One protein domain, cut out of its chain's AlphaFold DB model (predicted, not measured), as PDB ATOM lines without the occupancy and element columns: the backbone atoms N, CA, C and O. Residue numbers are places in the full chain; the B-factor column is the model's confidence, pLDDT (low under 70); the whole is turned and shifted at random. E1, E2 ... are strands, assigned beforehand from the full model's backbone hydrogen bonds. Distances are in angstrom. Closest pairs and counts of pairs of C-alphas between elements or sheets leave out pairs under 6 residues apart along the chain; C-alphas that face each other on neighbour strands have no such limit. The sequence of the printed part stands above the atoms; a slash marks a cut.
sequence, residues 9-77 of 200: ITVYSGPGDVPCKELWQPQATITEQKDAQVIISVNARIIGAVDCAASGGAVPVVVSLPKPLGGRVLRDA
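This is residues 9 to 77 of the 200 residues of an uncharacterized protein of Micromonospora sp. CB01531 (UniProt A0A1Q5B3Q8). The domain is a small, rod-shaped sandwich: a long hairpin of E2 and E3, with the short strand E5 beside the beginning of E3, faces a small two-strand sheet of E1 and E4. The hairpin runs along the longest axis, and its two strands are much longer than those of the small sheet. The printed part has 69 residues with no named helix and five named strands, E1 to E5 along the chain, and its class is all strand. One sheet has the order E2, E3, E5 and is mixed; the other, E1 and E4, is antiparallel. The whole is loose, with a radius of gyration of the C-alphas of 14.1 A, and spans 43 by 18 by 15 A.

E1 holds residues 9 to 13 and is 12.6 A long; its first C-alpha, of Ile 9, is at (79.521, 71.570, -10.380). E2, residues 21 to 33, is 31.6 A from first to last C-alpha and bends by 65 degrees at residue 25. E3, residues 37 to 48, is 34.9 A long, from C-alpha 37 at (87.279, 67.354, -20.677) to C-alpha 48 at (83.319, 56.767, 12.362). E4, residues 59 to 64, is 16.7 A long. E5, residues 73 to 76, is 10.1 A long and ends with C-alpha 76 at (86.321, 61.244, -11.914).

E1 and E4 are antiparallel neighbours at 154 degrees, with N 11 and O 61 within hydrogen-bond range at 2.8 A. The sheet E2, E3, E5 and the sheet E1, E4 form a sandwich, two sheets face to face, with best planes 8 degrees apart and strands at 27 degrees to each other. Between them, E2 and E4 have 10 pairs of C-alphas within 8 A, the closest being those of Ala 28 and Val 61, 5.9 A apart. The closest C-alphas of E1 and E2 are those of Val 11 and Ala 28, 7.5 A apart. E2 and E3 form a hairpin, antiparallel at 162 degrees, with N 29 and O 41 at 2.9 A and N 43 and O 27 at 2.8 A. E3, the inner strand, has E5 as its parallel neighbour at 27 degrees, with N 40 and O 75 at 3.0 A. E3 and E4 are only just apart, their closest C-alphas 8.0 A from each other, and E1 and E5 are apart.

The two C-alphas farthest apart are those of Asp 35 and Asp 51, at 43.5 A. The printed part has no cut. The link E2 to E3 is tight, and the links E1 to E2, E3 to E4 and E4 to E5 are short. The mean pLDDT of the printed part is 89.1, and residues 54 and 56, in the link E3 to E4, are under 70.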
ATOM      1  N   ILE A   9      79.687  73.018 -10.393       94.81
ATOM      2  CA  ILE A   9      79.521  71.570 -10.380       94.81
ATOM      3  C   ILE A   9      79.424  71.121  -8.934       94.81
ATOM      4  O   ILE A   9      80.360  71.284  -8.156       94.81
ATOM      5  N   THR A  10      78.295  70.514  -8.587       91.75
ATOM      6  CA  THR A  10      78.121  69.804  -7.321       91.75
ATOM      7  C   THR A  10      78.407  68.327  -7.545       91.75
ATOM      8  O   THR A  10      77.685  67.656  -8.294       91.75
ATOM      9  N   VAL A  11      79.455  67.822  -6.903       90.00
ATOM     10  CA  VAL A  11      79.739  66.391  -6.795       90.00
ATOM     11  C   VAL A  11      79.142  65.903  -5.483       90.00
ATOM     12  O   VAL A  11      79.318  66.537  -4.449       90.00
ATOM     13  N   TYR A  12      78.397  64.807  -5.535       86.50
ATOM     14  CA  TYR A  12      77.859  64.165  -4.345       86.50
ATOM     15  C   TYR A  12      78.734  62.965  -4.035       86.50
ATOM     16  O   TYR A  12      78.935  62.117  -4.902       86.50
ATOM     17  N   SER A  13      79.280  62.919  -2.826       84.12
ATOM     18  CA  SER A  13      80.198  61.859  -2.417       84.12
ATOM     19  C   SER A  13      79.798  61.323  -1.054       84.12
ATOM     20  O   SER A  13      79.513  62.095  -0.143       84.12
ATOM     21  N   GLY A  14      79.784  60.004  -0.913       83.38
ATOM     22  CA  GLY A  14      79.563  59.314   0.356       83.38
ATOM     23  C   GLY A  14      80.783  58.484   0.765       83.38
ATOM     24  O   GLY A  14      81.745  58.383   0.002       83.38
ATOM     25  N   PRO A  15      80.752  57.861   1.953       80.88
ATOM     26  CA  PRO A  15      81.801  56.951   2.425       80.88
ATOM     27  C   PRO A  15      81.835  55.597   1.680       80.88
ATOM     28  O   PRO A  15      82.639  54.738   2.041       80.88
ATOM     29  N   GLY A  16      80.984  55.399   0.665       78.12
ATOM     30  CA  GLY A  16      80.777  54.120  -0.021       78.12
ATOM     31  C   GLY A  16      79.990  53.123   0.834       78.12
ATOM     32  O   GLY A  16      79.308  53.516   1.780       78.12
ATOM     33  N   ASP A  17      80.139  51.830   0.547       76.00
ATOM     34  CA  ASP A  17      79.438  50.727   1.234       76.00
ATOM     35  C   ASP A  17      79.989  50.408   2.638       76.00
ATOM     36  O   ASP A  17      79.841  49.295   3.151       76.00
ATOM     37  N   VAL A  18      80.674  51.360   3.281       79.88
ATOM     38  CA  VAL A  18      81.287  51.138   4.592       79.88
ATOM     39  C   VAL A  18      80.288  51.505   5.698       79.88
ATOM     40  O   VAL A  18      79.937  52.680   5.839       79.88
ATOM     41  N   PRO A  19      79.838  50.538   6.522       82.44
ATOM     42  CA  PRO A  19      78.786  50.774   7.504       82.44
ATOM     43  C   PRO A  19      79.243  51.713   8.624       82.44
ATOM     44  O   PRO A  19      80.375  51.629   9.107       82.44
ATOM     45  N   CYS A  20      78.328  52.579   9.073       87.62
ATOM     46  CA  CYS A  20      78.546  53.555  10.145       87.62
ATOM     47  C   CYS A  20      79.807  54.422   9.950       87.62
ATOM     48  O   CYS A  20      80.605  54.652  10.869       87.62
ATOM     49  N   LYS A  21      80.001  54.898   8.716       88.75
ATOM     50  CA  LYS A  21      81.046  55.853   8.342       88.75
ATOM     51  C   LYS A  21      80.449  57.125   7.764       88.75
ATOM     52  O   LYS A  21      79.308  57.148   7.308       88.75
ATOM     53  N   GLU A  22      81.258  58.173   7.762       88.50
ATOM     54  CA  GLU A  22      80.949  59.449   7.122       88.50
ATOM     55  C   GLU A  22      82.211  60.094   6.539       88.50
ATOM     56  O   GLU A  22      83.343  59.726   6.881       88.50
ATOM     57  N   LEU A  23      82.009  61.058   5.640       87.69
ATOM     58  CA  LEU A  23      83.087  61.870   5.091       87.69
ATOM     59  C   LEU A  23      83.369  63.064   6.005       87.69
ATOM     60  O   LEU A  23      82.514  63.920   6.217       87.69
ATOM     61  N   TRP A  24      84.605  63.168   6.476       89.94
ATOM     62  CA  TRP A  24      85.115  64.323   7.198       89.94
ATOM     63  C   TRP A  24      85.850  65.271   6.254       89.94
ATOM     64  O   TRP A  24      86.797  64.871   5.568       89.94
ATOM     65  N   GLN A  25      85.424  66.539   6.267       91.38
ATOM     66  CA  GLN A  25      85.982  67.636   5.467       91.38
ATOM     67  C   GLN A  25      86.160  67.285   3.976       91.38
ATOM     68  O   GLN A  25      87.272  67.406   3.455       91.38
ATOM     69  N   PRO A  26      85.100  66.843   3.270       91.31
ATOM     70  CA  PRO A  26      85.214  66.541   1.852       91.31
ATOM     71  C   PRO A  26      85.474  67.818   1.042       91.31
ATOM     72  O   PRO A  26      84.856  68.859   1.271       91.31
ATOM     73  N   GLN A  27      86.389  67.735   0.080       94.19
ATOM     74  CA  GLN A  27      86.766  68.832  -0.808       94.19
ATOM     75  C   GLN A  27      86.861  68.340  -2.249       94.19
ATOM     76  O   GLN A  27      87.483  67.311  -2.513       94.19
ATOM     77  N   ALA A  28      86.284  69.097  -3.182       93.62
ATOM     78  CA  ALA A  28      86.430  68.857  -4.612       93.62
ATOM     79  C   ALA A  28      87.471  69.805  -5.217       93.62
ATOM     80  O   ALA A  28      87.456  71.006  -4.950       93.62
ATOM     81  N   THR A  29      88.345  69.279  -6.069       95.56
ATOM     82  CA  THR A  29      89.345  70.057  -6.808       95.56
ATOM     83  C   THR A  29      89.339  69.683  -8.286       95.56
ATOM     84  O   THR A  29      89.145  68.525  -8.655       95.56
ATOM     85  N   ILE A  30      89.550  70.674  -9.153       95.94
ATOM     86  CA  ILE A  30      89.770  70.441 -10.585       95.94
ATOM     87  C   ILE A  30      91.229  70.027 -10.746       95.94
ATOM     88  O   ILE A  30      92.125  70.828 -10.486       95.94
ATOM     89  N   THR A  31      91.475  68.792 -11.167       93.75
ATOM     90  CA  THR A  31      92.837  68.293 -11.408       93.75
ATOM     91  C   THR A  31      93.279  68.513 -12.849       93.75
ATOM     92  O   THR A  31      94.469  68.645 -13.116       93.75
ATOM     93  N   GLU A  32      92.330  68.603 -13.782       93.75
ATOM     94  CA  GLU A  32      92.605  68.924 -15.176       93.75
ATOM     95  C   GLU A  32      91.417  69.639 -15.828       93.75
ATOM     96  O   GLU A  32      90.258  69.267 -15.631       93.75
ATOM     97  N   GLN A  33      91.710  70.629 -16.672       92.62
ATOM     98  CA  GLN A  33      90.719  71.290 -17.512       92.62
ATOM     99  C   GLN A  33      91.281  71.538 -18.914       92.62
ATOM    100  O   GLN A  33      92.163  72.372 -19.104       92.62
ATOM    101  N   LYS A  34      90.730  70.829 -19.900       92.12
ATOM    102  CA  LYS A  34      91.059  70.949 -21.327       92.12
ATOM    103  C   LYS A  34      89.802  71.283 -22.133       92.12
ATOM    104  O   LYS A  34      88.689  71.298 -21.598       92.12
ATOM    105  N   ASP A  35      89.966  71.504 -23.434       91.00
ATOM    106  CA  ASP A  35      88.855  71.846 -24.333       91.00
ATOM    107  C   ASP A  35      87.812  70.728 -24.465       91.00
ATOM    108  O   ASP A  35      86.638  71.015 -24.673       91.00
ATOM    109  N   ALA A  36      88.216  69.463 -24.295       94.88
ATOM    110  CA  ALA A  36      87.331  68.301 -24.412       94.88
ATOM    111  C   ALA A  36      86.860  67.724 -23.064       94.88
ATOM    112  O   ALA A  36      85.862  67.002 -23.024       94.88
ATOM    113  N   GLN A  37      87.558  68.009 -21.957       95.75
ATOM    114  CA  GLN A  37      87.279  67.354 -20.677       95.75
ATOM    115  C   GLN A  37      87.605  68.202 -19.448       95.75
ATOM    116  O   GLN A  37      88.454  69.093 -19.481       95.75
ATOM    117  N   VAL A  38      86.933  67.868 -18.351       97.12
ATOM    118  CA  VAL A  38      87.196  68.363 -17.002       97.12
ATOM    119  C   VAL A  38      87.333  67.156 -16.081       97.12
ATOM    120  O   VAL A  38      86.447  66.300 -16.057       97.12
ATOM    121  N   ILE A  39      88.427  67.088 -15.328       96.31
ATOM    122  CA  ILE A  39      88.677  66.031 -14.347       96.31
ATOM    123  C   ILE A  39      88.550  66.632 -12.947       96.31
ATOM    124  O   ILE A  39      89.193  67.640 -12.640       96.31
ATOM    125  N   ILE A  40      87.710  66.022 -12.110       96.06
ATOM    126  CA  ILE A  40      87.494  66.429 -10.717       96.06
ATOM    127  C   ILE A  40      87.949  65.309  -9.788       96.06
ATOM    128  O   ILE A  40      87.607  64.144  -9.989       96.06
ATOM    129  N   SER A  41      88.699  65.675  -8.753       94.69
ATOM    130  CA  SER A  41      89.033  64.815  -7.619       94.69
ATOM    131  C   SER A  41      88.215  65.238  -6.403       94.69
ATOM    132  O   SER A  41      88.076  66.435  -6.148       94.69
ATOM    133  N   VAL A  42      87.694  64.270  -5.648       92.38
ATOM    134  CA  VAL A  42      87.119  64.506  -4.320       92.38
ATOM    135  C   VAL A  42      88.026  63.864  -3.282       92.38
ATOM    136  O   VAL A  42      88.288  62.666  -3.332       92.38
ATOM    137  N   ASN A  43      88.503  64.670  -2.339       92.94
ATOM    138  CA  ASN A  43      89.379  64.243  -1.258       92.94
ATOM    139  C   ASN A  43      88.649  64.425   0.070       92.94
ATOM    140  O   ASN A  43      88.133  65.505   0.353       92.94
ATOM    141  N   ALA A  44      88.603  63.373   0.883       91.12
ATOM    142  CA  ALA A  44      87.963  63.378   2.193       91.12
ATOM    143  C   ALA A  44      88.635  62.348   3.108       91.12
ATOM    144  O   ALA A  44      89.223  61.375   2.631       91.12
ATOM    145  N   ARG A  45      88.521  62.531   4.426       91.75
ATOM    146  CA  ARG A  45      88.843  61.466   5.388       91.75
ATOM    147  C   ARG A  45      87.577  60.678   5.691       91.75
ATOM    148  O   ARG A  45      86.521  61.274   5.848       91.75
ATOM    149  N   ILE A  46      87.686  59.362   5.826       89.81
ATOM    150  CA  ILE A  46      86.573  58.530   6.295       89.81
ATOM    151  C   ILE A  46      86.715  58.361   7.807       89.81
ATOM    152  O   ILE A  46      87.733  57.849   8.276       89.81
ATOM    153  N   ILE A  47      85.712  58.794   8.570       90.81
ATOM    154  CA  ILE A  47      85.684  58.675  10.036       90.81
ATOM    155  C   ILE A  47      84.490  57.831  10.492       90.81
ATOM    156  O   ILE A  47      83.602  57.514   9.701       90.81
ATOM    157  N   GLY A  48      84.496  57.398  11.757       90.56
ATOM    158  CA  GLY A  48      83.319  56.767  12.362       90.56
ATOM    159  C   GLY A  48      82.193  57.784  12.508       90.56
ATOM    160  O   GLY A  48      82.448  58.877  13.008       90.56
ATOM    161  N   ALA A  49      80.985  57.425  12.075       88.06
ATOM    162  CA  ALA A  49      79.823  58.283  12.258       88.06
ATOM    163  C   ALA A  49      79.421  58.329  13.738       88.06
ATOM    164  O   ALA A  49      79.469  57.313  14.435       88.06
ATOM    165  N   VAL A  50      79.012  59.507  14.212       85.50
ATOM    166  CA  VAL A  50      78.508  59.692  15.585       85.50
ATOM    167  C   VAL A  50      77.132  59.044  15.757       85.50
ATOM    168  O   VAL A  50      76.828  58.507  16.820       85.50
ATOM    169  N   ASP A  51      76.326  59.058  14.697       83.56
ATOM    170  CA  ASP A  51      75.019  58.414  14.635       83.56
ATOM    171  C   ASP A  51      74.942  57.519  13.392       83.56
ATOM    172  O   ASP A  51      74.856  57.999  12.259       83.56
ATOM    173  N   CYS A  52      74.965  56.199  13.600       83.94
ATOM    174  CA  CYS A  52      74.872  55.243  12.500       83.94
ATOM    175  C   CYS A  52      73.520  55.323  11.767       83.94
ATOM    176  O   CYS A  52      73.475  54.994  10.582       83.94
ATOM    177  N   ALA A  53      72.442  55.766  12.430       77.94
ATOM    178  CA  ALA A  53      71.116  55.879  11.819       77.94
ATOM    179  C   ALA A  53      71.032  57.029  10.801       77.94
ATOM    180  O   ALA A  53      70.223  56.969   9.878       77.94
ATOM    181  N   ALA A  54      71.895  58.039  10.940       68.19
ATOM    182  CA  ALA A  54      72.019  59.170  10.021       68.19
ATOM    183  C   ALA A  54      73.256  59.080   9.100       68.19
ATOM    184  O   ALA A  54      73.523  59.998   8.323       68.19
ATOM    185  N   SER A  55      74.032  57.993   9.193       70.56
ATOM    186  CA  SER A  55      75.281  57.798   8.444       70.56
ATOM    187  C   SER A  55      75.060  57.334   6.997       70.56
ATOM    188  O   SER A  55      73.957  56.955   6.609       70.56
ATOM    189  N   GLY A  56      76.116  57.363   6.176       66.00
ATOM    190  CA  GLY A  56      76.065  56.893   4.781       66.00
ATOM    191  C   GLY A  56      75.456  57.881   3.775       66.00
ATOM    192  O   GLY A  56      75.432  57.595   2.580       66.00
ATOM    193  N   GLY A  57      75.008  59.055   4.227       72.69
ATOM    194  CA  GLY A  57      74.523  60.118   3.347       72.69
ATOM    195  C   GLY A  57      75.613  60.665   2.419       72.69
ATOM    196  O   GLY A  57      76.779  60.797   2.802       72.69
ATOM    197  N   ALA A  58      75.226  61.020   1.192       79.50
ATOM    198  CA  ALA A  58      76.119  61.701   0.266       79.50
ATOM    199  C   ALA A  58      76.225  63.191   0.621       79.50
ATOM    200  O   ALA A  58      75.223  63.900   0.715       79.50
ATOM    201  N   VAL A  59      77.451  63.683   0.769       81.88
ATOM    202  CA  VAL A  59      77.753  65.087   1.039       81.88
ATOM    203  C   VAL A  59      77.968  65.823  -0.287       81.88
ATOM    204  O   VAL A  59      78.752  65.359  -1.122       81.88
ATOM    205  N   PRO A  60      77.305  66.973  -0.512       86.69
ATOM    206  CA  PRO A  60      77.585  67.811  -1.666       86.69
ATOM    207  C   PRO A  60      78.898  68.575  -1.475       86.69
ATOM    208  O   PRO A  60      79.072  69.304  -0.500       86.69
ATOM    209  N   VAL A  61      79.788  68.488  -2.457       89.94
ATOM    210  CA  VAL A  61      80.960  69.358  -2.590       89.94
ATOM    211  C   VAL A  61      80.881  70.116  -3.905       89.94
ATOM    212  O   VAL A  61      80.585  69.548  -4.957       89.94
ATOM    213  N   VAL A  62      81.099  71.427  -3.845       92.69
ATOM    214  CA  VAL A  62      80.949  72.318  -4.999       92.69
ATOM    215  C   VAL A  62      82.315  72.736  -5.508       92.69
ATOM    216  O   VAL A  62      83.203  73.069  -4.726       92.69
ATOM    217  N   VAL A  63      82.461  72.759  -6.828       95.81
ATOM    218  CA  VAL A  63      83.604  73.353  -7.508       95.81
ATOM    219  C   VAL A  63      83.131  74.242  -8.651       95.81
ATOM    220  O   VAL A  63      82.183  73.903  -9.359       95.81
ATOM    221  N   SER A  64      83.791  75.383  -8.828       96.69
ATOM    222  CA  SER A  64      83.447  76.356  -9.863       96.69
ATOM    223  C   SER A  64      84.461  76.317 -11.000       96.69
ATOM    224  O   SER A  64      85.668  76.451 -10.795       96.69
ATOM    225  N   LEU A  65      83.962  76.145 -12.220       95.69
ATOM    226  CA  LEU A  65      84.752  76.193 -13.440       95.69
ATOM    227  C   LEU A  65      84.941  77.648 -13.907       95.69
ATOM    228  O   LEU A  65      83.969  78.401 -13.944       95.69
ATOM    229  N   PRO A  66      86.126  78.021 -14.423       92.31
ATOM    230  CA  PRO A  66      86.351  79.324 -15.059       92.31
ATOM    231  C   PRO A  66      85.479  79.591 -16.298       92.31
ATOM    232  O   PRO A  66      85.303  80.735 -16.705       92.31
ATOM    233  N   LYS A  67      84.981  78.531 -16.948       92.62
ATOM    234  CA  LYS A  67      84.090  78.590 -18.118       92.62
ATOM    235  C   LYS A  67      83.020  77.501 -18.001       92.62
ATOM    236  O   LYS A  67      83.349  76.433 -17.474       92.62
ATOM    237  N   PRO A  68      81.802  77.704 -18.539       95.62
ATOM    238  CA  PRO A  68      80.726  76.714 -18.473       95.62
ATOM    239  C   PRO A  68      81.147  75.356 -19.034       95.62
ATOM    240  O   PRO A  68      81.796  75.315 -20.080       95.62
ATOM    241  N   LEU A  69      80.775  74.244 -18.384       95.81
ATOM    242  CA  LEU A  69      81.128  72.871 -18.773       95.81
ATOM    243  C   LEU A  69      80.900  72.631 -20.273       95.81
ATOM    244  O   LEU A  69      81.780  72.107 -20.955       95.81
ATOM    245  N   GLY A  70      79.777  73.113 -20.809       92.31
ATOM    246  CA  GLY A  70      79.470  73.014 -22.233       92.31
ATOM    247  C   GLY A  70      79.376  71.554 -22.677       92.31
ATOM    248  O   GLY A  70      78.740  70.751 -21.999       92.31
ATOM    249  N   GLY A  71      80.013  71.223 -23.802       91.38
ATOM    250  CA  GLY A  71      80.095  69.854 -24.325       91.38
ATOM    251  C   GLY A  71      81.234  69.007 -23.745       91.38
ATOM    252  O   GLY A  71      81.462  67.902 -24.229       91.38
ATOM    253  N   ARG A  72      81.976  69.512 -22.750       94.75
ATOM    254  CA  ARG A  72      83.110  68.790 -22.161       94.75
ATOM    255  C   ARG A  72      82.641  67.601 -21.339       94.75
ATOM    256  O   ARG A  72      81.648  67.677 -20.619       94.75
ATOM    257  N   VAL A  73      83.415  66.525 -21.400       93.75
ATOM    258  CA  VAL A  73      83.178  65.335 -20.584       93.75
ATOM    259  C   VAL A  73      83.692  65.578 -19.170       93.75
ATOM    260  O   VAL A  73      84.832  66.004 -18.985       93.75
ATOM    261  N   LEU A  74      82.860  65.280 -18.174       94.38
ATOM    262  CA  LEU A  74      83.296  65.197 -16.787       94.38
ATOM    263  C   LEU A  74      83.930  63.826 -16.539       94.38
ATOM    264  O   LEU A  74      83.373  62.810 -16.961       94.38
ATOM    265  N   ARG A  75      85.068  63.787 -15.850       94.81
ATOM    266  CA  ARG A  75      85.693  62.545 -15.391       94.81
ATOM    267  C   ARG A  75      86.003  62.611 -13.909       94.81
ATOM    268  O   ARG A  75      86.425  63.647 -13.396       94.81
ATOM    269  N   ASP A  76      85.823  61.477 -13.259       91.75
ATOM    270  CA  ASP A  76      86.321  61.244 -11.914       91.75
ATOM    271  C   ASP A  76      87.837  60.982 -11.974       91.75
ATOM    272  O   ASP A  76      88.302  60.164 -12.772       91.75
ATOM    273  N   ALA A  77      88.617  61.708 -11.171       93.12
ATOM    274  CA  ALA A  77      90.077  61.606 -11.171       93.12
ATOM    275  C   ALA A  77      90.599  60.260 -10.649       93.12
ATOM    276  O   ALA A  77      91.670  59.830 -11.068       93.12
TER     277      ALA A  77